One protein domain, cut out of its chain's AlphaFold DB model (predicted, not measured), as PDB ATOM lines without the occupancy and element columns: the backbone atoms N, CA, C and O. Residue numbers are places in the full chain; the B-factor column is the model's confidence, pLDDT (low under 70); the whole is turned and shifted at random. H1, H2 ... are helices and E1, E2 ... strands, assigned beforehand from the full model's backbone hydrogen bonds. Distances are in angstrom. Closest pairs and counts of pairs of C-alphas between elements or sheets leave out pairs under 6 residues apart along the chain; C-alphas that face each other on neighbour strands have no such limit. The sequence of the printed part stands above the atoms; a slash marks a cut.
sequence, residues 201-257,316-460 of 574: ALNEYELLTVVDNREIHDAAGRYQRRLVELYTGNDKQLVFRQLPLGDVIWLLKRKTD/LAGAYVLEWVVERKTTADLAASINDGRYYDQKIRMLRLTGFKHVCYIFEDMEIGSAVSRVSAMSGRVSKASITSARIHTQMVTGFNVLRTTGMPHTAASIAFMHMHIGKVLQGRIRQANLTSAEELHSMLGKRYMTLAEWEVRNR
ATOM      1  N   ALA A 201      98.182  53.334 135.459       83.50
ATOM      2  CA  ALA A 201      96.750  53.444 135.746       83.50
ATOM      3  C   ALA A 201      96.401  54.715 136.542       83.50
ATOM      4  O   ALA A 201      95.368  55.343 136.314       83.50
ATOM      5  N   LEU A 202      97.272  55.135 137.464       83.81
ATOM      6  CA  LEU A 202      97.143  56.405 138.182       83.81
ATOM      7  C   LEU A 202      97.294  57.611 137.251       83.81
ATOM      8  O   LEU A 202      96.616  58.617 137.455       83.81
ATOM      9  N   ASN A 203      98.132  57.508 136.216       86.38
ATOM     10  CA  ASN A 203      98.329  58.568 135.230       86.38
ATOM     11  C   ASN A 203      97.097  58.816 134.347       86.38
ATOM     12  O   ASN A 203      97.002  59.906 133.775       86.38
ATOM     13  N   GLU A 204      96.144  57.878 134.275       88.94
ATOM     14  CA  GLU A 204      94.821  58.110 133.674       88.94
ATOM     15  C   GLU A 204      93.962  59.077 134.488       88.94
ATOM     16  O   GLU A 204      92.951  59.565 133.991       88.94
ATOM     17  N   TYR A 205      94.322  59.359 135.738       91.19
ATOM     18  CA  TYR A 205      93.607  60.301 136.580       91.19
ATOM     19  C   TYR A 205      94.403  61.588 136.759       91.19
ATOM     20  O   TYR A 205      95.631  61.642 136.707       91.19
ATOM     21  N   GLU A 206      93.665  62.663 136.970       92.56
ATOM     22  CA  GLU A 206      94.185  63.988 137.224       92.56
ATOM     23  C   GLU A 206      93.537  64.539 138.490       92.56
ATOM     24  O   GLU A 206      92.321  64.436 138.687       92.56
ATOM     25  N   LEU A 207      94.370  65.094 139.370       95.44
ATOM     26  CA  LEU A 207      93.929  65.801 140.563       95.44
ATOM     27  C   LEU A 207      93.688  67.265 140.194       95.44
ATOM     28  O   LEU A 207      94.587  67.934 139.688       95.44
ATOM     29  N   LEU A 208      92.496  67.770 140.491       96.06
ATOM     30  CA  LEU A 208      92.111  69.156 140.244       96.06
ATOM     31  C   LEU A 208      91.747  69.830 141.557       96.06
ATOM     32  O   LEU A 208      91.003  69.270 142.365       96.06
ATOM     33  N   THR A 209      92.216  71.057 141.743       97.19
ATOM     34  CA  THR A 209      91.683  71.940 142.783       97.19
ATOM     35  C   THR A 209      90.550  72.766 142.197       97.19
ATOM     36  O   THR A 209      90.716  73.385 141.147       97.19
ATOM     37  N   VAL A 210      89.410  72.813 142.883       95.69
ATOM     38  CA  VAL A 210      88.277  73.664 142.513       95.69
ATOM     39  C   VAL A 210      88.087  74.734 143.571       95.69
ATOM     40  O   VAL A 210      87.885  74.409 144.738       95.69
ATOM     41  N   VAL A 211      88.132  75.998 143.160       95.06
ATOM     42  CA  VAL A 211      87.951  77.165 144.032       95.06
ATOM     43  C   VAL A 211      86.613  77.832 143.721       95.06
ATOM     44  O   VAL A 211      86.256  78.004 142.551       95.06
ATOM     45  N   ASP A 212      85.872  78.202 144.766       92.56
ATOM     46  CA  ASP A 212      84.580  78.866 144.636       92.56
ATOM     47  C   ASP A 212      84.721  80.250 143.989       92.56
ATOM     48  O   ASP A 212      85.561  81.063 144.373       92.56
ATOM     49  N   ASN A 213      83.852  80.551 143.022       85.50
ATOM     50  CA  ASN A 213      83.856  81.837 142.322       85.50
ATOM     51  C   ASN A 213      83.665  83.057 143.244       85.50
ATOM     52  O   ASN A 213      84.102  84.152 142.894       85.50
ATOM     53  N   ARG A 214      83.016  82.892 144.402       77.62
ATOM     54  CA  ARG A 214      82.788  83.961 145.386       77.62
ATOM     55  C   ARG A 214      84.085  84.412 146.056       77.62
ATOM     56  O   ARG A 214      84.179  85.573 146.442       77.62
ATOM     57  N   GLU A 215      85.100  83.553 146.112       69.56
ATOM     58  CA  GLU A 215      86.405  83.894 146.690       69.56
ATOM     59  C   GLU A 215      87.266  84.772 145.768       69.56
ATOM     60  O   GLU A 215      88.304  85.283 146.177       69.56
ATOM     61  N   ILE A 216      86.840  84.988 144.519       67.06
ATOM     62  CA  ILE A 216      87.589  85.745 143.503       67.06
ATOM     63  C   ILE A 216      87.351  87.265 143.623       67.06
ATOM     64  O   ILE A 216      87.975  88.062 142.928       67.06
ATOM     65  N   HIS A 217      86.459  87.708 144.510       58.19
ATOM     66  CA  HIS A 217      85.999  89.100 144.562       58.19
ATOM     67  C   HIS A 217      86.939  90.085 145.273       58.19
ATOM     68  O   HIS A 217      86.500  91.167 145.672       58.19
ATOM     69  N   ASP A 218      88.235  89.788 145.405       67.00
ATOM     70  CA  ASP A 218      89.165  90.846 145.780       67.00
ATOM     71  C   ASP A 218      89.222  91.876 144.639       67.00
ATOM     72  O   ASP A 218      89.372  91.520 143.475       67.00
ATOM     73  N   ALA A 219      89.060  93.167 144.953       57.31
ATOM     74  CA  ALA A 219      88.851  94.232 143.959       57.31
ATOM     75  C   ALA A 219      89.939  94.327 142.861       57.31
ATOM     76  O   ALA A 219      89.742  95.000 141.854       57.31
ATOM     77  N   ALA A 220      91.081  93.660 143.056       66.00
ATOM     78  CA  ALA A 220      92.217  93.623 142.141       66.00
ATOM     79  C   ALA A 220      92.530  92.218 141.570       66.00
ATOM     80  O   ALA A 220      93.537  92.063 140.868       66.00
ATOM     81  N   GLY A 221      91.715  91.197 141.872       77.38
ATOM     82  CA  GLY A 221      91.902  89.812 141.416       77.38
ATOM     83  C   GLY A 221      93.230  89.180 141.854       77.38
ATOM     84  O   GLY A 221      93.741  88.272 141.193       77.38
ATOM     85  N   ARG A 222      93.859  89.694 142.918       82.00
ATOM     86  CA  ARG A 222      95.194  89.274 143.369       82.00
ATOM     87  C   ARG A 222      95.173  87.848 143.887       82.00
ATOM     88  O   ARG A 222      96.157  87.142 143.691       82.00
ATOM     89  N   TYR A 223      94.077  87.421 144.515       84.88
ATOM     90  CA  TYR A 223      93.980  86.054 145.021       84.88
ATOM     91  C   TYR A 223      94.001  85.045 143.885       84.88
ATOM     92  O   TYR A 223      94.810  84.120 143.865       84.88
ATOM     93  N   GLN A 224      93.126  85.281 142.908       89.19
ATOM     94  CA  GLN A 224      92.977  84.439 141.739       89.19
ATOM     95  C   GLN A 224      94.284  84.380 140.955       89.19
ATOM     96  O   GLN A 224      94.748  83.290 140.637       89.19
ATOM     97  N   ARG A 225      94.910  85.539 140.703       89.44
ATOM     98  CA  ARG A 225      96.197  85.606 140.005       89.44
ATOM     99  C   ARG A 225      97.259  84.788 140.733       89.44
ATOM    100  O   ARG A 225      97.923  83.975 140.102       89.44
ATOM    101  N   ARG A 226      97.359  84.928 142.058       91.06
ATOM    102  CA  ARG A 226      98.351  84.195 142.849       91.06
ATOM    103  C   ARG A 226      98.124  82.684 142.837       91.06
ATOM    104  O   ARG A 226      99.086  81.929 142.739       91.06
ATOM    105  N   LEU A 227      96.873  82.233 142.929       92.62
ATOM    106  CA  LEU A 227      96.543  80.814 142.793       92.62
ATOM    107  C   LEU A 227      96.919  80.293 141.400       92.62
ATOM    108  O   LEU A 227      97.576  79.263 141.299       92.62
ATOM    109  N   VAL A 228      96.563  81.019 140.339       93.06
ATOM    110  CA  VAL A 228      96.905  80.639 138.959       93.06
ATOM    111  C   VAL A 228      98.419  80.557 138.767       93.06
ATOM    112  O   VAL A 228      98.891  79.569 138.212       93.06
ATOM    113  N   GLU A 229      99.182  81.533 139.261       93.50
ATOM    114  CA  GLU A 229     100.652  81.513 139.230       93.50
ATOM    115  C   GLU A 229     101.216  80.260 139.909       93.50
ATOM    116  O   GLU A 229     102.022  79.548 139.316       93.50
ATOM    117  N   LEU A 230     100.769  79.963 141.136       93.44
ATOM    118  CA  LEU A 230     101.262  78.819 141.904       93.44
ATOM    119  C   LEU A 230     100.918  77.484 141.238       93.44
ATOM    120  O   LEU A 230     101.758  76.592 141.196       93.44
ATOM    121  N   TYR A 231      99.703  77.334 140.717       94.31
ATOM    122  CA  TYR A 231      99.269  76.089 140.084       94.31
ATOM    123  C   TYR A 231      99.922  75.881 138.717       94.31
ATOM    124  O   TYR A 231     100.427  74.794 138.445       94.31
ATOM    125  N   THR A 232     100.005  76.933 137.901       93.25
ATOM    126  CA  THR A 232     100.657  76.869 136.583       93.25
ATOM    127  C   THR A 232     102.157  76.621 136.725       93.25
ATOM    128  O   THR A 232     102.706  75.777 136.025       93.25
ATOM    129  N   GLY A 233     102.819  77.287 137.679       89.50
ATOM    130  CA  GLY A 233     104.246  77.090 137.949       89.50
ATOM    131  C   GLY A 233     104.606  75.695 138.473       89.50
ATOM    132  O   GLY A 233     105.763  75.302 138.388       89.50
ATOM    133  N   ASN A 234     103.632  74.935 138.987       89.31
ATOM    134  CA  ASN A 234     103.820  73.567 139.482       89.31
ATOM    135  C   ASN A 234     103.188  72.495 138.572       89.31
ATOM    136  O   ASN A 234     103.128  71.326 138.967       89.31
ATOM    137  N   ASP A 235     102.696  72.879 137.387       91.25
ATOM    138  CA  ASP A 235     101.980  72.001 136.453       91.25
ATOM    139  C   ASP A 235     100.831  71.237 137.149       91.25
ATOM    140  O   ASP A 235     100.811  70.005 137.251       91.25
ATOM    141  N   LYS A 236      99.924  71.989 137.785       92.62
ATOM    142  CA  LYS A 236      98.755  71.468 138.511       92.62
ATOM    143  C   LYS A 236      97.480  72.128 138.007       92.62
ATOM    144  O   LYS A 236      97.456  73.325 137.734       92.62
ATOM    145  N   GLN A 237      96.390  71.364 137.969       92.75
ATOM    146  CA  GLN A 237      95.104  71.877 137.504       92.75
ATOM    147  C   GLN A 237      94.363  72.667 138.575       92.75
ATOM    148  O   GLN A 237      94.182  72.215 139.714       92.75
ATOM    149  N   LEU A 238      93.854  73.819 138.153       94.62
ATOM    150  CA  LEU A 238      93.035  74.718 138.947       94.62
ATOM    151  C   LEU A 238      91.789  75.107 138.152       94.62
ATOM    152  O   LEU A 238      91.886  75.593 137.028       94.62
ATOM    153  N   VAL A 239      90.619  74.938 138.760       93.44
ATOM    154  CA  VAL A 239      89.332  75.296 138.162       93.44
ATOM    155  C   VAL A 239      88.587  76.245 139.092       93.44
ATOM    156  O   VAL A 239      88.534  76.041 140.301       93.44
ATOM    157  N   PHE A 240      87.963  77.268 138.520       92.56
ATOM    158  CA  PHE A 240      87.068  78.163 139.246       92.56
ATOM    159  C   PHE A 240      85.619  77.819 138.895       92.56
ATOM    160  O   PHE A 240      85.233  77.829 137.721       92.56
ATOM    161  N   ARG A 241      84.815  77.463 139.900       90.81
ATOM    162  CA  ARG A 241      83.405  77.070 139.735       90.81
ATOM    163  C   ARG A 241      82.605  77.539 140.938       90.81
ATOM    164  O   ARG A 241      83.126  77.633 142.034       90.81
ATOM    165  N   GLN A 242      81.316  77.806 140.766       90.50
ATOM    166  CA  GLN A 242      80.444  78.037 141.915       90.50
ATOM    167  C   GLN A 242      80.198  76.719 142.657       90.50
ATOM    168  O   GLN A 242      79.637  75.785 142.084       90.50
ATOM    169  N   LEU A 243      80.566  76.672 143.934       90.56
ATOM    170  CA  LEU A 243      80.305  75.547 144.813       90.56
ATOM    171  C   LEU A 243      79.005  75.796 145.602       90.56
ATOM    172  O   LEU A 243      78.696  76.922 146.003       90.56
ATOM    173  N   PRO A 244      78.191  74.757 145.851       88.56
ATOM    174  CA  PRO A 244      77.023  74.865 146.721       88.56
ATOM    175  C   PRO A 244      77.398  75.146 148.187       88.56
ATOM    176  O   PRO A 244      76.560  75.648 148.956       88.56
ATOM    177  N   LEU A 245      78.616  74.759 148.584       88.62
ATOM    178  CA  LEU A 245      79.108  74.778 149.953       88.62
ATOM    179  C   LEU A 245      80.642  74.582 149.982       88.62
ATOM    180  O   LEU A 245      81.144  73.731 149.253       88.62
ATOM    181  N   GLY A 246      81.350  75.323 150.842       90.88
ATOM    182  CA  GLY A 246      82.816  75.372 150.880       90.88
ATOM    183  C   GLY A 246      83.408  76.329 149.844       90.88
ATOM    184  O   GLY A 246      82.725  76.737 148.901       90.88
ATOM    185  N   ASP A 247      84.684  76.650 150.032       92.31
ATOM    186  CA  ASP A 247      85.446  77.607 149.226       92.31
ATOM    187  C   ASP A 247      86.515  76.933 148.365       92.31
ATOM    188  O   ASP A 247      86.841  77.425 147.287       92.31
ATOM    189  N   VAL A 248      87.047  75.787 148.804       95.56
ATOM    190  CA  VAL A 248      87.943  74.950 147.991       95.56
ATOM    191  C   VAL A 248      87.620  73.477 148.198       95.56
ATOM    192  O   VAL A 248      87.430  73.031 149.329       95.56
ATOM    193  N   ILE A 249      87.597  72.709 147.112       95.94
ATOM    194  CA  ILE A 249      87.518  71.244 147.128       95.94
ATOM    195  C   ILE A 249      88.541  70.652 146.157       95.94
ATOM    196  O   ILE A 249      89.062  71.346 145.284       95.94
ATOM    197  N   TRP A 250      88.787  69.350 146.276       97.06
ATOM    198  CA  TRP A 250      89.628  68.609 145.339       97.06
ATOM    199  C   TRP A 250      88.827  67.536 144.623       97.06
ATOM    200  O   TRP A 250      88.031  66.823 145.242       97.06
ATOM    201  N   LEU A 251      89.061  67.422 143.321       96.38
ATOM    202  CA  LEU A 251      88.435  66.437 142.457       96.38
ATOM    203  C   LEU A 251      89.480  65.509 141.862       96.38
ATOM    204  O   LEU A 251      90.569  65.944 141.498       96.38
ATOM    205  N   LEU A 252      89.111  64.247 141.703       95.12
ATOM    206  CA  LEU A 252      89.852  63.287 140.905       95.12
ATOM    207  C   LEU A 252      89.063  63.016 139.624       95.12
ATOM    208  O   LEU A 252      87.985  62.419 139.664       95.12
ATOM    209  N   LYS A 253      89.580  63.484 138.491       93.62
ATOM    210  CA  LYS A 253      88.957  63.328 137.170       93.62
ATOM    211  C   LYS A 253      89.754  62.314 136.365       93.62
ATOM    212  O   LYS A 253      90.977  62.337 136.393       93.62
ATOM    213  N   ARG A 254      89.077  61.441 135.625       90.38
ATOM    214  CA  ARG A 254      89.747  60.612 134.619       90.38
ATOM    215  C   ARG A 254      90.065  61.483 133.404       90.38
ATOM    216  O   ARG A 254      89.173  62.157 132.892       90.38
ATOM    217  N   LYS A 255      91.310  61.462 132.943       87.69
ATOM    218  CA  LYS A 255      91.726  62.010 131.654       87.69
ATOM    219  C   LYS A 255      90.997  61.198 130.591       87.69
ATOM    220  O   LYS A 255      91.351  60.062 130.307       87.69
ATOM    221  N   THR A 256      89.890  61.719 130.085       72.44
ATOM    222  CA  THR A 256      89.240  61.120 128.922       72.44
ATOM    223  C   THR A 256      90.185  61.289 127.745       72.44
ATOM    224  O   THR A 256      90.630  62.415 127.512       72.44
ATOM    225  N   ASP A 257      90.462  60.219 126.999       46.69
ATOM    226  CA  ASP A 257      91.125  60.335 125.704       46.69
ATOM    227  C   ASP A 257      90.368  61.378 124.882       46.69
ATOM    228  O   ASP A 257      89.199  61.196 124.523       46.69
ATOM    229  N   LEU A 316      83.770  68.571 134.000       87.62
ATOM    230  CA  LEU A 316      83.965  67.810 135.234       87.62
ATOM    231  C   LEU A 316      82.998  66.619 135.364       87.62
ATOM    232  O   LEU A 316      82.849  66.053 136.451       87.62
ATOM    233  N   ALA A 317      82.336  66.220 134.274       82.75
ATOM    234  CA  ALA A 317      81.471  65.049 134.244       82.75
ATOM    235  C   ALA A 317      82.255  63.789 134.639       82.75
ATOM    236  O   ALA A 317      83.321  63.495 134.104       82.75
ATOM    237  N   GLY A 318      81.721  63.043 135.607       86.75
ATOM    238  CA  GLY A 318      82.357  61.828 136.124       86.75
ATOM    239  C   GLY A 318      83.534  62.061 137.078       86.75
ATOM    240  O   GLY A 318      84.122  61.085 137.533       86.75
ATOM    241  N   ALA A 319      83.873  63.309 137.423       94.44
ATOM    242  CA  ALA A 319      84.890  63.581 138.435       94.44
ATOM    243  C   ALA A 319      84.404  63.178 139.838       94.44
ATOM    244  O   ALA A 319      83.258  63.446 140.219       94.44
ATOM    245  N   TYR A 320      85.292  62.564 140.618       95.19
ATOM    246  CA  TYR A 320      85.044  62.166 142.001       95.19
ATOM    247  C   TYR A 320      85.460  63.271 142.969       95.19
ATOM    248  O   TYR A 320      86.570  63.790 142.885       95.19
ATOM    249  N   VAL A 321      84.587  63.611 143.913       94.94
ATOM    250  CA  VAL A 321      84.865  64.580 144.977       94.94
ATOM    251  C   VAL A 321      85.646  63.896 146.091       94.94
ATOM    252  O   VAL A 321      85.188  62.904 146.664       94.94
ATOM    253  N   LEU A 322      86.827  64.430 146.402       94.44
ATOM    254  CA  LEU A 322      87.668  63.923 147.480       94.44
ATOM    255  C   LEU A 322      87.177  64.401 148.855       94.44
ATOM    256  O   LEU A 322      86.316  65.262 148.985       94.44
ATOM    257  N   GLU A 323      87.741  63.829 149.914       90.12
ATOM    258  CA  GLU A 323      87.256  63.992 151.293       90.12
ATOM    259  C   GLU A 323      87.730  65.279 152.006       90.12
ATOM    260  O   GLU A 323      87.517  65.403 153.218       90.12
ATOM    261  N   TRP A 324      88.342  66.221 151.274       93.38
ATOM    262  CA  TRP A 324      88.852  67.506 151.774       93.38
ATOM    263  C   TRP A 324      88.031  68.683 151.254       93.38
ATOM    264  O   TRP A 324      87.845  68.831 150.047       93.38
ATOM    265  N   VAL A 325      87.607  69.548 152.172       93.81
ATOM    266  CA  VAL A 325      86.957  70.832 151.884       93.81
ATOM    267  C   VAL A 325      87.622  71.916 152.712       93.81
ATOM    268  O   VAL A 325      87.962  71.690 153.874       93.81
ATOM    269  N   VAL A 326      87.787  73.090 152.123       94.44
ATOM    270  CA  VAL A 326      88.241  74.292 152.813       94.44
ATOM    271  C   VAL A 326      87.103  75.297 152.888       94.44
ATOM    272  O   VAL A 326      86.431  75.533 151.889       94.44
ATOM    273  N   GLU A 327      86.946  75.916 154.049       93.19
ATOM    274  CA  GLU A 327      86.243  77.183 154.235       93.19
ATOM    275  C   GLU A 327      87.292  78.237 154.615       93.19
ATOM    276  O   GLU A 327      88.005  78.093 155.614       93.19
ATOM    277  N   ARG A 328      87.425  79.283 153.806       91.94
ATOM    278  CA  ARG A 328      88.308  80.415 154.053       91.94
ATOM    279  C   ARG A 328      87.523  81.496 154.785       91.94
ATOM    280  O   ARG A 328      86.387  81.822 154.462       91.94
ATOM    281  N   LYS A 329      88.136  82.094 155.803       88.75
ATOM    282  CA  LYS A 329      87.501  83.148 156.589       88.75
ATOM    283  C   LYS A 329      88.497  84.230 156.950       88.75
ATOM    284  O   LYS A 329      89.412  84.007 157.742       88.75
ATOM    285  N   THR A 330      88.295  85.425 156.405       86.31
ATOM    286  CA  THR A 330      89.030  86.604 156.867       86.31
ATOM    287  C   THR A 330      88.512  87.039 158.237       86.31
ATOM    288  O   THR A 330      87.363  86.766 158.601       86.31
ATOM    289  N   THR A 331      89.324  87.765 159.008       82.06
ATOM    290  CA  THR A 331      88.876  88.338 160.290       82.06
ATOM    291  C   THR A 331      87.629  89.224 160.132       82.06
ATOM    292  O   THR A 331      86.746  89.202 160.991       82.06
ATOM    293  N   ALA A 332      87.532  89.981 159.033       80.00
ATOM    294  CA  ALA A 332      86.391  90.849 158.752       80.00
ATOM    295  C   ALA A 332      85.123  90.042 158.427       80.00
ATOM    296  O   ALA A 332      84.071  90.302 159.011       80.00
ATOM    297  N   ASP A 333      85.235  89.017 157.576       84.25
ATOM    298  CA  ASP A 333      84.109  88.137 157.241       84.25
ATOM    299  C   ASP A 333      83.645  87.330 158.450       84.25
ATOM    300  O   ASP A 333      82.451  87.070 158.603       84.25
ATOM    301  N   LEU A 334      84.575  86.927 159.322       85.19
ATOM    302  CA  LEU A 334      84.251  86.259 160.576       85.19
ATOM    303  C   LEU A 334      83.440  87.184 161.484       85.19
ATOM    304  O   LEU A 334      82.362  86.790 161.921       85.19
ATOM    305  N   ALA A 335      83.920  88.405 161.723       82.00
ATOM    306  CA  ALA A 335      83.231  89.388 162.553       82.00
ATOM    307  C   ALA A 335      81.822  89.698 162.026       82.00
ATOM    308  O   ALA A 335      80.852  89.611 162.780       82.00
ATOM    309  N   ALA A 336      81.698  89.955 160.721       81.56
ATOM    310  CA  ALA A 336      80.406  90.153 160.076       81.56
ATOM    311  C   ALA A 336      79.494  88.930 160.271       81.56
ATOM    312  O   ALA A 336      78.354  89.081 160.703       81.56
ATOM    313  N   SER A 337      80.023  87.719 160.051       83.19
ATOM    314  CA  SER A 337      79.251  86.477 160.172       83.19
ATOM    315  C   SER A 337      78.808  86.133 161.599       83.19
ATOM    316  O   SER A 337      77.831  85.412 161.792       83.19
ATOM    317  N   ILE A 338      79.534  86.609 162.613       77.75
ATOM    318  CA  ILE A 338      79.131  86.468 164.017       77.75
ATOM    319  C   ILE A 338      77.970  87.420 164.303       77.75
ATOM    320  O   ILE A 338      76.967  86.998 164.875       77.75
ATOM    321  N   ASN A 339      78.072  88.675 163.858       75.00
ATOM    322  CA  ASN A 339      77.042  89.688 164.087       75.00
ATOM    323  C   ASN A 339      75.717  89.370 163.393       75.00
ATOM    324  O   ASN A 339      74.654  89.654 163.938       75.00
ATOM    325  N   ASP A 340      75.771  88.795 162.196       72.19
ATOM    326  CA  ASP A 340      74.578  88.447 161.424       72.19
ATOM    327  C   ASP A 340      74.064  87.015 161.675       72.19
ATOM    328  O   ASP A 340      73.081  86.598 161.061       72.19
ATOM    329  N   GLY A 341      74.724  86.252 162.556       69.94
ATOM    330  CA  GLY A 341      74.368  84.872 162.898       69.94
ATOM    331  C   GLY A 341      74.730  83.811 161.845       69.94
ATOM    332  O   GLY A 341      74.605  82.616 162.124       69.94
ATOM    333  N   ARG A 342      75.239  84.185 160.660       79.44
ATOM    334  CA  ARG A 342      75.578  83.238 159.575       79.44
ATOM    335  C   ARG A 342      76.747  82.323 159.923       79.44
ATOM    336  O   ARG A 342      76.873  81.257 159.322       79.44
ATOM    337  N   TYR A 343      77.597  82.713 160.868       80.56
ATOM    338  CA  TYR A 343      78.741  81.919 161.314       80.56
ATOM    339  C   TYR A 343      78.320  80.525 161.803       80.56
ATOM    340  O   TYR A 343      78.941  79.522 161.447       80.56
ATOM    341  N   TYR A 344      77.247  80.440 162.591       75.62
ATOM    342  CA  TYR A 344      76.762  79.162 163.109       75.62
ATOM    343  C   TYR A 344      76.123  78.313 161.998       75.62
ATOM    344  O   TYR A 344      76.483  77.147 161.832       75.62
ATOM    345  N   ASP A 345      75.268  78.918 161.168       77.94
ATOM    346  CA  ASP A 345      74.605  78.249 160.041       77.94
ATOM    347  C   ASP A 345      75.599  77.660 159.030       77.94
ATOM    348  O   ASP A 345      75.416  76.542 158.539       77.94
ATOM    349  N   GLN A 346      76.670  78.398 158.720       82.19
ATOM    350  CA  GLN A 346      77.741  77.935 157.832       82.19
ATOM    351  C   GLN A 346      78.418  76.683 158.399       82.19
ATOM    352  O   GLN A 346      78.541  75.681 157.692       82.19
ATOM    353  N   LYS A 347      78.763  76.685 159.694       82.81
ATOM    354  CA  LYS A 347      79.371  75.525 160.364       82.81
ATOM    355  C   LYS A 347      78.436  74.322 160.445       82.81
ATOM    356  O   LYS A 347      78.885  73.204 160.213       82.81
ATOM    357  N   ILE A 348      77.145  74.521 160.712       78.94
ATOM    358  CA  ILE A 348      76.157  73.429 160.686       78.94
ATOM    359  C   ILE A 348      76.083  72.800 159.293       78.94
ATOM    360  O   ILE A 348      76.068  71.577 159.160       78.94
ATOM    361  N   ARG A 349      76.066  73.619 158.235       81.88
ATOM    362  CA  ARG A 349      76.078  73.108 156.858       81.88
ATOM    363  C   ARG A 349      77.365  72.338 156.557       81.88
ATOM    364  O   ARG A 349      77.275  71.257 155.987       81.88
ATOM    365  N   MET A 350      78.522  72.844 156.993       84.88
ATOM    366  CA  MET A 350      79.809  72.137 156.915       84.88
ATOM    367  C   MET A 350      79.782  70.788 157.650       84.88
ATOM    368  O   MET A 350      80.196  69.779 157.090       84.88
ATOM    369  N   LEU A 351      79.248  70.732 158.875       79.00
ATOM    370  CA  LEU A 351      79.125  69.492 159.655       79.00
ATOM    371  C   LEU A 351      78.246  68.448 158.955       79.00
ATOM    372  O   LEU A 351      78.511  67.250 159.036       79.00
ATOM    373  N   ARG A 352      77.216  68.899 158.232       79.25
ATOM    374  CA  ARG A 352      76.301  68.038 157.471       79.25
ATOM    375  C   ARG A 352      76.874  67.559 156.135       79.25
ATOM    376  O   ARG A 352      76.213  66.762 155.466       79.25
ATOM    377  N   LEU A 353      78.078  67.995 155.743       76.81
ATOM    378  CA  LEU A 353      78.731  67.514 154.527       76.81
ATOM    379  C   LEU A 353      78.916  65.997 154.586       76.81
ATOM    380  O   LEU A 353      79.660  65.446 155.403       76.81
ATOM    381  N   THR A 354      78.248  65.318 153.660       69.44
ATOM    382  CA  THR A 354      78.415  63.883 153.447       69.44
ATOM    383  C   THR A 354      79.630  63.642 152.553       69.44
ATOM    384  O   THR A 354      79.835  64.348 151.570       69.44
ATOM    385  N   GLY A 355      80.464  62.662 152.908       67.12
ATOM    386  CA  GLY A 355      81.665  62.295 152.141       67.12
ATOM    387  C   GLY A 355      82.953  63.039 152.506       67.12
ATOM    388  O   GLY A 355      84.017  62.625 152.063       67.12
ATOM    389  N   PHE A 356      82.894  64.066 153.359       75.81
ATOM    390  CA  PHE A 356      84.080  64.817 153.788       75.81
ATOM    391  C   PHE A 356      84.550  64.366 155.156       75.81
ATOM    392  O   PHE A 356      83.799  64.447 156.132       75.81
ATOM    393  N   LYS A 357      85.810  63.948 155.246       76.81
ATOM    394  CA  LYS A 357      86.468  63.630 156.519       76.81
ATOM    395  C   LYS A 357      87.278  64.809 157.036       76.81
ATOM    396  O   LYS A 357      87.334  65.020 158.242       76.81
ATOM    397  N   HIS A 358      87.812  65.618 156.127       83.00
ATOM    398  CA  HIS A 358      88.717  66.711 156.442       83.00
ATOM    399  C   HIS A 358      88.061  68.043 156.081       83.00
ATOM    400  O   HIS A 358      88.195  68.543 154.966       83.00
ATOM    401  N   VAL A 359      87.315  68.601 157.038       87.88
ATOM    402  CA  VAL A 359      86.844  69.989 156.958       87.88
ATOM    403  C   VAL A 359      87.956  70.877 157.501       87.88
ATOM    404  O   VAL A 359      88.331  70.749 158.669       87.88
ATOM    405  N   CYS A 360      88.507  71.725 156.640       89.75
ATOM    406  CA  CYS A 360      89.595  72.639 156.950       89.75
ATOM    407  C   CYS A 360      89.069  74.074 156.973       89.75
ATOM    408  O   CYS A 360      88.453  74.535 156.021       89.75
ATOM    409  N   TYR A 361      89.319  74.792 158.055       90.88
ATOM    410  CA  TYR A 361      88.922  76.177 158.229       90.88
ATOM    411  C   TYR A 361      90.182  77.040 158.214       90.88
ATOM    412  O   TYR A 361      91.001  76.954 159.131       90.88
ATOM    413  N   ILE A 362      90.366  77.840 157.163       91.94
ATOM    414  CA  ILE A 362      91.505  78.755 157.049       91.94
ATOM    415  C   ILE A 362      91.094  80.104 157.628       91.94
ATOM    416  O   ILE A 362      90.275  80.807 157.039       91.94
ATOM    417  N   PHE A 363      91.684  80.483 158.759       89.06
ATOM    418  CA  PHE A 363      91.598  81.848 159.267       89.06
ATOM    419  C   PHE A 363      92.728  82.679 158.680       89.06
ATOM    420  O   PHE A 363      93.900  82.471 158.999       89.06
ATOM    421  N   GLU A 364      92.348  83.629 157.835       86.56
ATOM    422  CA  GLU A 364      93.266  84.605 157.269       86.56
ATOM    423  C   GLU A 364      93.344  85.807 158.217       86.56
ATOM    424  O   GLU A 364      92.478  86.691 158.224       86.56
ATOM    425  N   ASP A 365      94.368  85.778 159.070       71.69
ATOM    426  CA  ASP A 365      94.660  86.774 160.091       71.69
ATOM    427  C   ASP A 365      95.608  87.832 159.502       71.69
ATOM    428  O   ASP A 365      96.798  87.591 159.305       71.69
ATOM    429  N   MET A 366      95.115  89.055 159.315       57.38
ATOM    430  CA  MET A 366      95.986  90.226 159.474       57.38
ATOM    431  C   MET A 366      96.158  90.442 160.981       57.38
ATOM    432  O   MET A 366      95.201  90.194 161.716       57.38
ATOM    433  N   GLU A 367      97.329  90.884 161.460       56.22
ATOM    434  CA  GLU A 367      97.595  91.104 162.894       56.22
ATOM    435  C   GLU A 367      96.354  91.600 163.644       56.22
ATOM    436  O   GLU A 367      95.780  92.640 163.308       56.22
ATOM    437  N   ILE A 368      95.928  90.834 164.653       52.91
ATOM    438  CA  ILE A 368      94.620  90.993 165.301       52.91
ATOM    439  C   ILE A 368      94.417  92.432 165.810       52.91
ATOM    440  O   ILE A 368      93.302  92.940 165.773       52.91
ATOM    441  N   GLY A 369      95.484  93.129 166.223       51.47
ATOM    442  CA  GLY A 369      95.422  94.545 166.609       51.47
ATOM    443  C   GLY A 369      95.064  95.493 165.453       51.47
ATOM    444  O   GLY A 369      94.226  96.376 165.613       51.47
ATOM    445  N   SER A 370      95.634  95.273 164.267       52.28
ATOM    446  CA  SER A 370      95.380  96.060 163.052       52.28
ATOM    447  C   SER A 370      94.015  95.732 162.430       52.28
ATOM    448  O   SER A 370      93.291  96.622 161.976       52.28
ATOM    449  N   ALA A 371      93.620  94.455 162.456       51.09
ATOM    450  CA  ALA A 371      92.332  93.997 161.946       51.09
ATOM    451  C   ALA A 371      91.156  94.453 162.827       51.09
ATOM    452  O   ALA A 371      90.170  94.955 162.295       51.09
ATOM    453  N   VAL A 372      91.262  94.353 164.158       52.81
ATOM    454  CA  VAL A 372      90.188  94.749 165.089       52.81
ATOM    455  C   VAL A 372      89.922  96.255 165.050       52.81
ATOM    456  O   VAL A 372      88.758  96.642 165.109       52.81
ATOM    457  N   SER A 373      90.942  97.102 164.869       53.34
ATOM    458  CA  SER A 373      90.736  98.549 164.680       53.34
ATOM    459  C   SER A 373      89.975  98.867 163.388       53.34
ATOM    460  O   SER A 373      89.040  99.666 163.408       53.34
ATOM    461  N   ARG A 374      90.305  98.202 162.269       53.84
ATOM    462  CA  ARG A 374      89.579  98.381 160.996       53.84
ATOM    463  C   ARG A 374      88.164  97.800 161.034       53.84
ATOM    464  O   ARG A 374      87.237  98.412 160.519       53.84
ATOM    465  N   VAL A 375      87.988  96.639 161.661       53.44
ATOM    466  CA  VAL A 375      86.694  95.948 161.779       53.44
ATOM    467  C   VAL A 375      85.767  96.665 162.764       53.44
ATOM    468  O   VAL A 375      84.588  96.821 162.459       53.44
ATOM    469  N   SER A 376      86.283  97.191 163.882       54.47
ATOM    470  CA  SER A 376      85.498  98.007 164.827       54.47
ATOM    471  C   SER A 376      84.978  99.293 164.186       54.47
ATOM    472  O   SER A 376      83.879  99.732 164.512       54.47
ATOM    473  N   ALA A 377      85.735  99.871 163.247       54.03
ATOM    474  CA  ALA A 377      85.314 101.048 162.492       54.03
ATOM    475  C   ALA A 377      84.250 100.741 161.418       54.03
ATOM    476  O   ALA A 377      83.528 101.647 161.014       54.03
ATOM    477  N   MET A 378      84.143  99.490 160.947       52.75
ATOM    478  CA  MET A 378      83.393  99.145 159.728       52.75
ATOM    479  C   MET A 378      82.220  98.173 159.940       52.75
ATOM    480  O   MET A 378      81.305  98.149 159.123       52.75
ATOM    481  N   SER A 379      82.220  97.366 161.008       51.62
ATOM    482  CA  SER A 379      81.273  96.246 161.183       51.62
ATOM    483  C   SER A 379      80.587  96.190 162.560       51.62
ATOM    484  O   SER A 379      79.856  95.247 162.856       51.62
ATOM    485  N   GLY A 380      80.767  97.206 163.408       54.59
ATOM    486  CA  GLY A 380      80.210  97.219 164.765       54.59
ATOM    487  C   GLY A 380      81.042  96.419 165.779       54.59
ATOM    488  O   GLY A 380      82.086  95.858 165.454       54.59
ATOM    489  N   ARG A 381      80.589  96.422 167.044       55.00
ATOM    490  CA  ARG A 381      81.314  96.028 168.273       55.00
ATOM    491  C   ARG A 381      81.663  94.525 168.386       55.00
ATOM    492  O   ARG A 381      81.305  93.893 169.376       55.00
ATOM    493  N   VAL A 382      82.371  93.927 167.428       60.72
ATOM    494  CA  VAL A 382      82.935  92.576 167.626       60.72
ATOM    495  C   VAL A 382      84.230  92.689 168.410       60.72
ATOM    496  O   VAL A 382      85.210  93.265 167.939       60.72
ATOM    497  N   SER A 383      84.244  92.135 169.621       67.62
ATOM    498  CA  SER A 383      85.442  92.139 170.455       67.62
ATOM    499  C   SER A 383      86.498  91.169 169.906       67.62
ATOM    500  O   SER A 383      86.191  90.120 169.329       67.62
ATOM    501  N   LYS A 384      87.777  91.483 170.151       70.00
ATOM    502  CA  LYS A 384      88.901  90.557 169.927       70.00
ATOM    503  C   LYS A 384      88.670  89.207 170.620       70.00
ATOM    504  O   LYS A 384      89.064  88.165 170.091       70.00
ATOM    505  N   ALA A 385      88.014  89.230 171.782       69.19
ATOM    506  CA  ALA A 385      87.634  88.034 172.517       69.19
ATOM    507  C   ALA A 385      86.657  87.178 171.701       69.19
ATOM    508  O   ALA A 385      86.962  86.018 171.475       69.19
ATOM    509  N   SER A 386      85.578  87.738 171.142       72.38
ATOM    510  CA  SER A 386      84.601  86.979 170.344       72.38
ATOM    511  C   SER A 386      85.212  86.303 169.111       72.38
ATOM    512  O   SER A 386      84.899  85.149 168.829       72.38
ATOM    513  N   ILE A 387      86.116  86.985 168.399       77.50
ATOM    514  CA  ILE A 387      86.861  86.397 167.267       77.50
ATOM    515  C   ILE A 387      87.731  85.231 167.739       77.50
ATOM    516  O   ILE A 387      87.749  84.166 167.120       77.50
ATOM    517  N   THR A 388      88.428  85.426 168.860       79.19
ATOM    518  CA  THR A 388      89.265  84.388 169.460       79.19
ATOM    519  C   THR A 388      88.398  83.197 169.870       79.19
ATOM    520  O   THR A 388      88.667  82.093 169.411       79.19
ATOM    521  N   SER A 389      87.299  83.404 170.606       79.06
ATOM    522  CA  SER A 389      86.329  82.358 170.968       79.06
ATOM    523  C   SER A 389      85.838  81.582 169.766       79.06
ATOM    524  O   SER A 389      85.810  80.359 169.807       79.06
ATOM    525  N   ALA A 390      85.447  82.279 168.696       80.25
ATOM    526  CA  ALA A 390      84.911  81.654 167.501       80.25
ATOM    527  C   ALA A 390      85.945  80.720 166.866       80.25
ATOM    528  O   ALA A 390      85.643  79.563 166.583       80.25
ATOM    529  N   ARG A 391      87.195  81.170 166.721       80.00
ATOM    530  CA  ARG A 391      88.278  80.322 166.206       80.00
ATOM    531  C   ARG A 391      88.453  79.055 167.039       80.00
ATOM    532  O   ARG A 391      88.533  77.958 166.495       80.00
ATOM    533  N   ILE A 392      88.454  79.210 168.356       78.12
ATOM    534  CA  ILE A 392      88.625  78.096 169.288       78.12
ATOM    535  C   ILE A 392      87.461  77.134 169.194       78.12
ATOM    536  O   ILE A 392      87.646  75.928 169.103       78.12
ATOM    537  N   HIS A 393      86.251  77.672 169.209       79.38
ATOM    538  CA  HIS A 393      85.039  76.891 169.113       79.38
ATOM    539  C   HIS A 393      85.013  76.092 167.807       79.38
ATOM    540  O   HIS A 393      84.612  74.932 167.811       79.38
ATOM    541  N   THR A 394      85.461  76.677 166.692       83.12
ATOM    542  CA  THR A 394      85.619  75.953 165.421       83.12
ATOM    543  C   THR A 394      86.573  74.761 165.563       83.12
ATOM    544  O   THR A 394      86.302  73.694 165.017       83.12
ATOM    545  N   GLN A 395      87.666  74.907 166.309       80.38
ATOM    546  CA  GLN A 395      88.648  73.839 166.478       80.38
ATOM    547  C   GLN A 395      88.206  72.778 167.493       80.38
ATOM    548  O   GLN A 395      88.124  71.601 167.164       80.38
ATOM    549  N   MET A 396      87.891  73.197 168.715       75.75
ATOM    550  CA  MET A 396      87.699  72.308 169.863       75.75
ATOM    551  C   MET A 396      86.279  71.756 169.960       75.75
ATOM    552  O   MET A 396      86.096  70.597 170.314       75.75
ATOM    553  N   VAL A 397      85.269  72.577 169.657       72.94
ATOM    554  CA  VAL A 397      83.860  72.172 169.791       72.94
ATOM    555  C   VAL A 397      83.358  71.567 168.487       72.94
ATOM    556  O   VAL A 397      82.756  70.499 168.477       72.94
ATOM    557  N   THR A 398      83.610  72.243 167.365       75.56
ATOM    558  CA  THR A 398      83.181  71.747 166.053       75.56
ATOM    559  C   THR A 398      84.084  70.611 165.549       75.56
ATOM    560  O   THR A 398      83.620  69.763 164.788       75.56
ATOM    561  N   GLY A 399      85.351  70.559 165.978       77.38
ATOM    562  CA  GLY A 399      86.304  69.528 165.556       77.38
ATOM    563  C   GLY A 399      86.844  69.731 164.137       77.38
ATOM    564  O   GLY A 399      87.248  68.762 163.493       77.38
ATOM    565  N   PHE A 400      86.799  70.956 163.602       84.56
ATOM    566  CA  PHE A 400      87.377  71.254 162.289       84.56
ATOM    567  C   PHE A 400      88.891  71.426 162.382       84.56
ATOM    568  O   PHE A 400      89.420  71.914 163.381       84.56
ATOM    569  N   ASN A 401      89.587  71.087 161.297       85.19
ATOM    570  CA  ASN A 401      91.011  71.367 161.179       85.19
ATOM    571  C   ASN A 401      91.180  72.866 160.965       85.19
ATOM    572  O   ASN A 401      90.683  73.399 159.977       85.19
ATOM    573  N   VAL A 402      91.858  73.555 161.875       87.62
ATOM    574  CA  VAL A 402      92.050  75.002 161.775       87.62
ATOM    575  C   VAL A 402      93.454  75.309 161.274       87.62
ATOM    576  O   VAL A 402      94.439  74.924 161.897       87.62
ATOM    577  N   LEU A 403      93.537  76.039 160.163       87.94
ATOM    578  CA  LEU A 403      94.778  76.568 159.608       87.94
ATOM    579  C   LEU A 403      94.790  78.087 159.763       87.94
ATOM    580  O   LEU A 403      93.764  78.747 159.595       87.94
ATOM    581  N   ARG A 404      95.954  78.646 160.085       87.69
ATOM    582  CA  ARG A 404      96.138  80.091 160.238       87.69
ATOM    583  C   ARG A 404      97.076  80.592 159.163       87.69
ATOM    584  O   ARG A 404      98.181  80.075 159.026       87.69
ATOM    585  N   THR A 405      96.649  81.618 158.449       88.06
ATOM    586  CA  THR A 405      97.445  82.257 157.406       88.06
ATOM    587  C   THR A 405      97.547  83.747 157.692       88.06
ATOM    588  O   THR A 405      96.670  84.341 158.311       88.06
ATOM    589  N   THR A 406      98.653  84.358 157.281       85.19
ATOM    590  CA  THR A 406      98.983  85.772 157.555       85.19
ATOM    591  C   THR A 406      98.395  86.730 156.518       85.19
ATOM    592  O   THR A 406      98.509  87.951 156.630       85.19
ATOM    593  N   GLY A 407      97.790  86.177 155.470       84.00
ATOM    594  CA  GLY A 407      97.239  86.920 154.355       84.00
ATOM    595  C   GLY A 407      97.081  86.048 153.120       84.00
ATOM    596  O   GLY A 407      97.492  84.887 153.073       84.00
ATOM    597  N   MET A 408      96.513  86.657 152.091       87.19
ATOM    598  CA  MET A 408      96.128  85.999 150.851       87.19
ATOM    599  C   MET A 408      97.243  85.216 150.131       87.19
ATOM    600  O   MET A 408      96.965  84.107 149.671       87.19
ATOM    601  N   PRO A 409      98.504  85.702 150.049       87.69
ATOM    602  CA  PRO A 409      99.590  84.924 149.449       87.69
ATOM    603  C   PRO A 409      99.889  83.631 150.216       87.69
ATOM    604  O   PRO A 409     100.058  82.578 149.602       87.69
ATOM    605  N   HIS A 410      99.893  83.698 151.550       88.62
ATOM    606  CA  HIS A 410     100.095  82.538 152.414       88.62
ATOM    607  C   HIS A 410      98.904  81.570 152.314       88.62
ATOM    608  O   HIS A 410      99.101  80.359 152.217       88.62
ATOM    609  N   THR A 411      97.672  82.078 152.228       91.38
ATOM    610  CA  THR A 411      96.485  81.250 151.967       91.38
ATOM    611  C   THR A 411      96.583  80.498 150.641       91.38
ATOM    612  O   THR A 411      96.392  79.283 150.610       91.38
ATOM    613  N   ALA A 412      96.951  81.185 149.555       92.00
ATOM    614  CA  ALA A 412      97.117  80.562 148.244       92.00
ATOM    615  C   ALA A 412      98.213  79.479 148.252       92.00
ATOM    616  O   ALA A 412      98.000  78.380 147.738       92.00
ATOM    617  N   ALA A 413      99.355  79.756 148.894       90.62
ATOM    618  CA  ALA A 413     100.437  78.787 149.064       90.62
ATOM    619  C   ALA A 413      99.996  77.563 149.884       90.62
ATOM    620  O   ALA A 413     100.283  76.430 149.506       90.62
ATOM    621  N   SER A 414      99.230  77.777 150.957       92.31
ATOM    622  CA  SER A 414      98.691  76.698 151.793       92.31
ATOM    623  C   SER A 414      97.775  75.770 150.993       92.31
ATOM    624  O   SER A 414      97.886  74.550 151.092       92.31
ATOM    625  N   ILE A 415      96.907  76.326 150.141       94.62
ATOM    626  CA  ILE A 415      96.016  75.543 149.271       94.62
ATOM    627  C   ILE A 415      96.807  74.754 148.218       94.62
ATOM    628  O   ILE A 415      96.478  73.598 147.941       94.62
ATOM    629  N   ALA A 416      97.860  75.338 147.640       92.94
ATOM    630  CA  ALA A 416      98.754  74.625 146.723       92.94
ATOM    631  C   ALA A 416      99.494  73.470 147.428       92.94
ATOM    632  O   ALA A 416      99.560  72.358 146.904       92.94
ATOM    633  N   PHE A 417      99.966  73.686 148.659       91.94
ATOM    634  CA  PHE A 417     100.590  72.634 149.461       91.94
ATOM    635  C   PHE A 417      99.609  71.504 149.797       91.94
ATOM    636  O   PHE A 417      99.945  70.326 149.660       91.94
ATOM    637  N   MET A 418      98.371  71.845 150.169       93.94
ATOM    638  CA  MET A 418      97.313  70.858 150.391       93.94
ATOM    639  C   MET A 418      97.074  69.999 149.148       93.94
ATOM    640  O   MET A 418      96.964  68.784 149.279       93.94
ATOM    641  N   HIS A 419      97.064  70.586 147.947       95.25
ATOM    642  CA  HIS A 419      96.949  69.823 146.701       95.25
ATOM    643  C   HIS A 419      98.070  68.784 146.557       95.25
ATOM    644  O   HIS A 419      97.799  67.609 146.306       95.25
ATOM    645  N   MET A 420      99.328  69.185 146.769       91.31
ATOM    646  CA  MET A 420     100.470  68.264 146.697       91.31
ATOM    647  C   MET A 420     100.370  67.147 147.741       91.31
ATOM    648  O   MET A 420     100.624  65.979 147.439       91.31
ATOM    649  N   HIS A 421      99.982  67.494 148.969       91.00
ATOM    650  CA  HIS A 421      99.799  66.533 150.051       91.00
ATOM    651  C   HIS A 421      98.684  65.527 149.735       91.00
ATOM    652  O   HIS A 421      98.890  64.322 149.868       91.00
ATOM    653  N   ILE A 422      97.534  65.997 149.247       92.31
ATOM    654  CA  ILE A 422      96.403  65.151 148.848       92.31
ATOM    655  C   ILE A 422      96.815  64.181 147.739       92.31
ATOM    656  O   ILE A 422      96.482  62.999 147.821       92.31
ATOM    657  N   GLY A 423      97.595  64.641 146.756       90.38
ATOM    658  CA  GLY A 423      98.156  63.777 145.715       90.38
ATOM    659  C   GLY A 423      98.989  62.629 146.292       90.38
ATOM    660  O   GLY A 423      98.748  61.467 145.962       90.38
ATOM    661  N   LYS A 424      99.904  62.926 147.225       87.62
ATOM    662  CA  LYS A 424     100.725  61.907 147.907       87.62
ATOM    663  C   LYS A 424      99.879  60.924 148.720       87.62
ATOM    664  O   LYS A 424     100.092  59.716 148.640       87.62
ATOM    665  N   VAL A 425      98.898  61.425 149.473       87.88
ATOM    666  CA  VAL A 425      97.988  60.591 150.277       87.88
ATOM    667  C   VAL A 425      97.176  59.654 149.386       87.88
ATOM    668  O   VAL A 425      97.028  58.474 149.706       87.88
ATOM    669  N   LEU A 426      96.660  60.155 148.264       88.88
ATOM    670  CA  LEU A 426      95.891  59.358 147.316       88.88
ATOM    671  C   LEU A 426      96.749  58.243 146.702       88.88
ATOM    672  O   LEU A 426      96.332  57.087 146.720       88.88
ATOM    673  N   GLN A 427      97.959  58.570 146.240       87.12
ATOM    674  CA  GLN A 427      98.905  57.587 145.701       87.12
ATOM    675  C   GLN A 427      99.252  56.507 146.732       87.12
ATOM    676  O   GLN A 427      99.175  55.319 146.424       87.12
ATOM    677  N   GLY A 428      99.570  56.899 147.970       86.12
ATOM    678  CA  GLY A 428      99.881  55.958 149.048       86.12
ATOM    679  C   GLY A 428      98.725  54.999 149.341       86.12
ATOM    680  O   GLY A 428      98.928  53.791 149.428       86.12
ATOM    681  N   ARG A 429      97.492  55.513 149.409       85.56
ATOM    682  CA  ARG A 429      96.294  54.687 149.639       85.56
ATOM    683  C   ARG A 429      96.008  53.722 148.502       85.56
ATOM    684  O   ARG A 429      95.597  52.595 148.753       85.56
ATOM    685  N   ILE A 430      96.193  54.166 147.264       86.12
ATOM    686  CA  ILE A 430      95.960  53.326 146.092       86.12
ATOM    687  C   ILE A 430      97.013  52.212 146.021       86.12
ATOM    688  O   ILE A 430      96.654  51.060 145.792       86.12
ATOM    689  N   ARG A 431      98.282  52.513 146.330       85.44
ATOM    690  CA  ARG A 431      99.357  51.510 146.442       85.44
ATOM    691  C   ARG A 431      99.088  50.468 147.528       85.44
ATOM    692  O   ARG A 431      99.368  49.295 147.327       85.44
ATOM    693  N   GLN A 432      98.493  50.873 148.647       85.75
ATOM    694  CA  GLN A 432      98.115  49.963 149.736       85.75
ATOM    695  C   GLN A 432      96.908  49.071 149.412       85.75
ATOM    696  O   GLN A 432      96.658  48.103 150.126       85.75
ATOM    697  N   ALA A 433      96.136  49.383 148.367       83.19
ATOM    698  CA  ALA A 433      94.912  48.657 148.044       83.19
ATOM    699  C   ALA A 433      95.141  47.346 147.267       83.19
ATOM    700  O   ALA A 433      94.159  46.671 146.974       83.19
ATOM    701  N   ASN A 434      96.398  46.981 146.960       83.31
ATOM    702  CA  ASN A 434      96.779  45.750 146.245       83.31
ATOM    703  C   ASN A 434      95.939  45.498 144.979       83.31
ATOM    704  O   ASN A 434      95.461  44.391 144.745       83.31
ATOM    705  N   LEU A 435      95.719  46.553 144.194       85.69
ATOM    706  CA  LEU A 435      94.912  46.489 142.979       85.69
ATOM    707  C   LEU A 435      95.643  45.714 141.887       85.69
ATOM    708  O   LEU A 435      96.862  45.815 141.756       85.69
ATOM    709  N   THR A 436      94.874  45.002 141.075       83.19
ATOM    710  CA  THR A 436      95.363  44.183 139.962       83.19
ATOM    711  C   THR A 436      94.882  44.680 138.601       83.19
ATOM    712  O   THR A 436      95.380  44.218 137.577       83.19
ATOM    713  N   SER A 437      93.946  45.638 138.555       86.12
ATOM    714  CA  SER A 437      93.478  46.231 137.299       86.12
ATOM    715  C   SER A 437      93.005  47.687 137.430       86.12
ATOM    716  O   SER A 437      92.716  48.194 138.522       86.12
ATOM    717  N   ALA A 438      92.889  48.373 136.287       84.88
ATOM    718  CA  ALA A 438      92.352  49.732 136.210       84.88
ATOM    719  C   ALA A 438      90.843  49.776 136.532       84.88
ATOM    720  O   ALA A 438      90.355  50.742 137.125       84.88
ATOM    721  N   GLU A 439      90.097  48.717 136.206       87.00
ATOM    722  CA  GLU A 439      88.690  48.559 136.583       87.00
ATOM    723  C   GLU A 439      88.524  48.432 138.100       87.00
ATOM    724  O   GLU A 439      87.591  49.011 138.663       87.00
ATOM    725  N   GLU A 440      89.432  47.729 138.784       89.12
ATOM    726  CA  GLU A 440      89.428  47.651 140.248       89.12
ATOM    727  C   GLU A 440      89.708  49.011 140.885       89.12
ATOM    728  O   GLU A 440      89.022  49.389 141.841       89.12
ATOM    729  N   LEU A 441      90.641  49.790 140.321       89.00
ATOM    730  CA  LEU A 441      90.869  51.176 140.732       89.00
ATOM    731  C   LEU A 441      89.596  52.012 140.566       89.00
ATOM    732  O   LEU A 441      89.153  52.658 141.517       89.00
ATOM    733  N   HIS A 442      88.967  51.961 139.393       89.12
ATOM    734  CA  HIS A 442      87.735  52.701 139.130       89.12
ATOM    735  C   HIS A 442      86.596  52.289 140.079       89.12
ATOM    736  O   HIS A 442      85.911  53.143 140.643       89.12
ATOM    737  N   SER A 443      86.431  50.984 140.314       91.19
ATOM    738  CA  SER A 443      85.452  50.435 141.257       91.19
ATOM    739  C   SER A 443      85.723  50.898 142.690       91.19
ATOM    740  O   SER A 443      84.798  51.282 143.408       91.19
ATOM    741  N   MET A 444      86.987  50.903 143.117       91.00
ATOM    742  CA  MET A 444      87.389  51.354 144.448       91.00
ATOM    743  C   MET A 444      87.126  52.851 144.641       91.00
ATOM    744  O   MET A 444      86.582  53.243 145.678       91.00
ATOM    745  N   LEU A 445      87.439  53.672 143.635       91.56
ATOM    746  CA  LEU A 445      87.140  55.104 143.640       91.56
ATOM    747  C   LEU A 445      85.629  55.355 143.721       91.56
ATOM    748  O   LEU A 445      85.202  56.099 144.599       91.56
ATOM    749  N   GLY A 446      84.822  54.675 142.901       90.31
ATOM    750  CA  GLY A 446      83.359  54.811 142.909       90.31
ATOM    751  C   GLY A 446      82.682  54.310 144.190       90.31
ATOM    752  O   GLY A 446      81.627  54.811 144.573       90.31
ATOM    753  N   LYS A 447      83.290  53.352 144.904       90.69
ATOM    754  CA  LYS A 447      82.821  52.907 146.230       90.69
ATOM    755  C   LYS A 447      83.173  53.896 147.344       90.69
ATOM    756  O   LYS A 447      82.461  53.964 148.346       90.69
ATOM    757  N   ARG A 448      84.291  54.615 147.212       88.88
ATOM    758  CA  ARG A 448      84.850  55.470 148.273       88.88
ATOM    759  C   ARG A 448      84.424  56.931 148.155       88.88
ATOM    760  O   ARG A 448      84.214  57.578 149.181       88.88
ATOM    761  N   TYR A 449      84.319  57.442 146.936       92.06
ATOM    762  CA  TYR A 449      84.073  58.847 146.638       92.06
ATOM    763  C   TYR A 449      82.767  59.012 145.867       92.06
ATOM    764  O   TYR A 449      82.376  58.154 145.083       92.06
ATOM    765  N   MET A 450      82.089  60.137 146.087       91.88
ATOM    766  CA  MET A 450      80.896  60.484 145.315       91.88
ATOM    767  C   MET A 450      81.271  61.308 144.090       91.88
ATOM    768  O   MET A 450      82.272  62.025 144.101       91.88
ATOM    769  N   THR A 451      80.451  61.251 143.047       93.75
ATOM    770  CA  THR A 451      80.638  62.114 141.876       93.75
ATOM    771  C   THR A 451      80.328  63.577 142.208       93.75
ATOM    772  O   THR A 451      79.546  63.870 143.120       93.75
ATOM    773  N   LEU A 452      80.906  64.514 141.450       92.44
ATOM    774  CA  LEU A 452      80.628  65.947 141.602       92.44
ATOM    775  C   LEU A 452      79.133  66.256 141.460       92.44
ATOM    776  O   LEU A 452      78.577  66.987 142.278       92.44
ATOM    777  N   ALA A 453      78.462  65.646 140.481       91.44
ATOM    778  CA  ALA A 453      77.031  65.834 140.257       91.44
ATOM    779  C   ALA A 453      76.188  65.390 141.468       91.44
ATOM    780  O   ALA A 453      75.278  66.103 141.895       91.44
ATOM    781  N   GLU A 454      76.506  64.238 142.068       91.00
ATOM    782  CA  GLU A 454      75.840  63.790 143.293       91.00
ATOM    783  C   GLU A 454      76.085  64.741 144.464       91.00
ATOM    784  O   GLU A 454      75.157  65.065 145.212       91.00
ATOM    785  N   TRP A 455      77.331  65.183 144.631       90.25
ATOM    786  CA  TRP A 455      77.703  66.104 145.694       90.25
ATOM    787  C   TRP A 455      76.967  67.443 145.575       90.25
ATOM    788  O   TRP A 455      76.442  67.948 146.573       90.25
ATOM    789  N   GLU A 456      76.867  67.987 144.361       89.50
ATOM    790  CA  GLU A 456      76.155  69.234 144.083       89.50
ATOM    791  C   GLU A 456      74.667  69.137 144.419       89.50
ATOM    792  O   GLU A 456      74.102  70.066 144.997       89.50
ATOM    793  N   VAL A 457      74.022  68.014 144.094       87.69
ATOM    794  CA  VAL A 457      72.610  67.780 144.427       87.69
ATOM    795  C   VAL A 457      72.418  67.657 145.938       87.69
ATOM    796  O   VAL A 457      71.515  68.291 146.488       87.69
ATOM    797  N   ARG A 458      73.272  66.884 146.623       84.06
ATOM    798  CA  ARG A 458      73.163  66.643 148.072       84.06
ATOM    799  C   ARG A 458      73.397  67.903 148.906       84.06
ATOM    800  O   ARG A 458      72.747  68.065 149.933       84.06
ATOM    801  N   ASN A 459      74.300  68.786 148.474       84.19
ATOM    802  CA  ASN A 459      74.730  69.945 149.268       84.19
ATOM    803  C   ASN A 459      74.162  71.283 148.783       84.19
ATOM    804  O   ASN A 459      74.438  72.332 149.380       84.19
ATOM    805  N   ARG A 460      73.329  71.261 147.734       82.88
ATOM    806  CA  ARG A 460      72.564  72.426 147.287       82.88
ATOM    807  C   ARG A 460      71.785  73.010 148.460       82.88
ATOM    808  O   ARG A 460      71.122  72.287 149.203       82.88
TER     809      ARG A 460
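Overview. This is residues 201 to 257 and 316 to 460 of the 574 residues of the protein "Conserved hypothetcial protein" of Babesia bovis (UniProt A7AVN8). One strongly twisted sheet of six strands curls round a long helix, H7, which covers one face, while H4 and H6 lie over part of the other face, at E4, E5 and E6. H2 packs on H7 near the edge strand E2, and H5 and H8 lie toward opposite ends of the long axis. The printed part has 202 residues, with nine named helices and six named strands in the order E1 H1 H2 E2 E3 E4 H3 H4 E5 H5 H6 E6 H7 H8 H9. The sheet is mixed and runs E2 E1 E3 E4 E5 E6; the class is mixed, helices and strands. The whole is compact, with a radius of gyration of the C-alphas of 18.2 A, and elongated, spanning 60 by 34 by 28 A.

Arrangement. In the sheet, E2 (residues 237 to 241) and E1 (residues 205 to 212) are parallel at 39 degrees, with N 239 and O 209 2.8 A apart, within hydrogen-bond range. E1 and E3 (residues 248 to 254) are antiparallel at 152 degrees, with N 206 and O 253 at 2.8 A. E3 and E4 (residues 320 to 330) are antiparallel at 159 degrees, with N 252 and O 320 at 2.8 A. E4 bends by 67 degrees at residue 323. E4 and E5 (residues 358 to 364) are parallel at 24 degrees, with N 327 and O 360 at 2.8 A. E5 and E6 (residues 401 to 405) are parallel at 26 degrees, with N 361 and O 401 at 2.7 A. The sheet curls round H7 (residues 408 to 432); for instance, the C-alphas of Thr 209 and His 419, the closest of E1 and H7, are 6.9 A apart. H2 (residues 222 to 233) touches H7, with residues 408 to 416 of H7 alone, at a steep tilt of 39 degrees, the same way; the closest C-alphas are those of Leu 227 and Ala 412, 5.5 A. H6 (residues 384 to 397) is on the opposite face from H7, at a height over the sheet of 11.4 A, along the strands. H4 (residues 342 to 351) is on the same face as H6. H3 (residues 331 to 339) touches H5 (residues 368 to 378) at a steep tilt of 52 degrees, with the C-alphas of Ala 332 and Val 375 closest at 5.9 A; H5 is not on the sheet. H1 (residues 213 to 216), H8 (residues 438 to 448) and H9 (residues 452 to 459) are on the sheet; the closest C-alphas of E4 and H9, those of Val 321 and Leu 452, are 5.6 A apart. These make three layers, helices on both faces of a sheet: H2, H7 and H8 on one, H3, H4, H6 and H9 on the other. Three strand-helix-strand units, parallel neighbour strands with helices between, have right-handed crossovers: E1, H1 H2, E2; E4, H3 H4, E5; E5, H5 H6, E6. Every O i to N i+4 pair is within hydrogen-bond range in H2 to H9, and H1 is too short for such a pair.

Along the chain. E1 begins at C-alpha 205, (93.607, 60.301, 136.580), and is 22.2 A long. E4 is 28.9 A, E3 19.7 A and H6 19.1 A long. H7, 36.1 A long, begins at C-alpha 408, (96.128, 85.999, 150.851). H9 ends at C-alpha 459, (74.730, 69.945, 149.268).

Size, cuts and confidence. The two C-alphas farthest apart, those of Ala 377 and Thr 436, are 62.0 A apart. Residues 258 to 315 are cut out, and C-alphas 257 and 316 are 14.1 A apart across the cut, on the link from E3 to E4. Of the links printed whole, none is long. The mean pLDDT of the printed part is 83.0; 29 residues are under 70, among them residues 215 to 220 and 366 to 383.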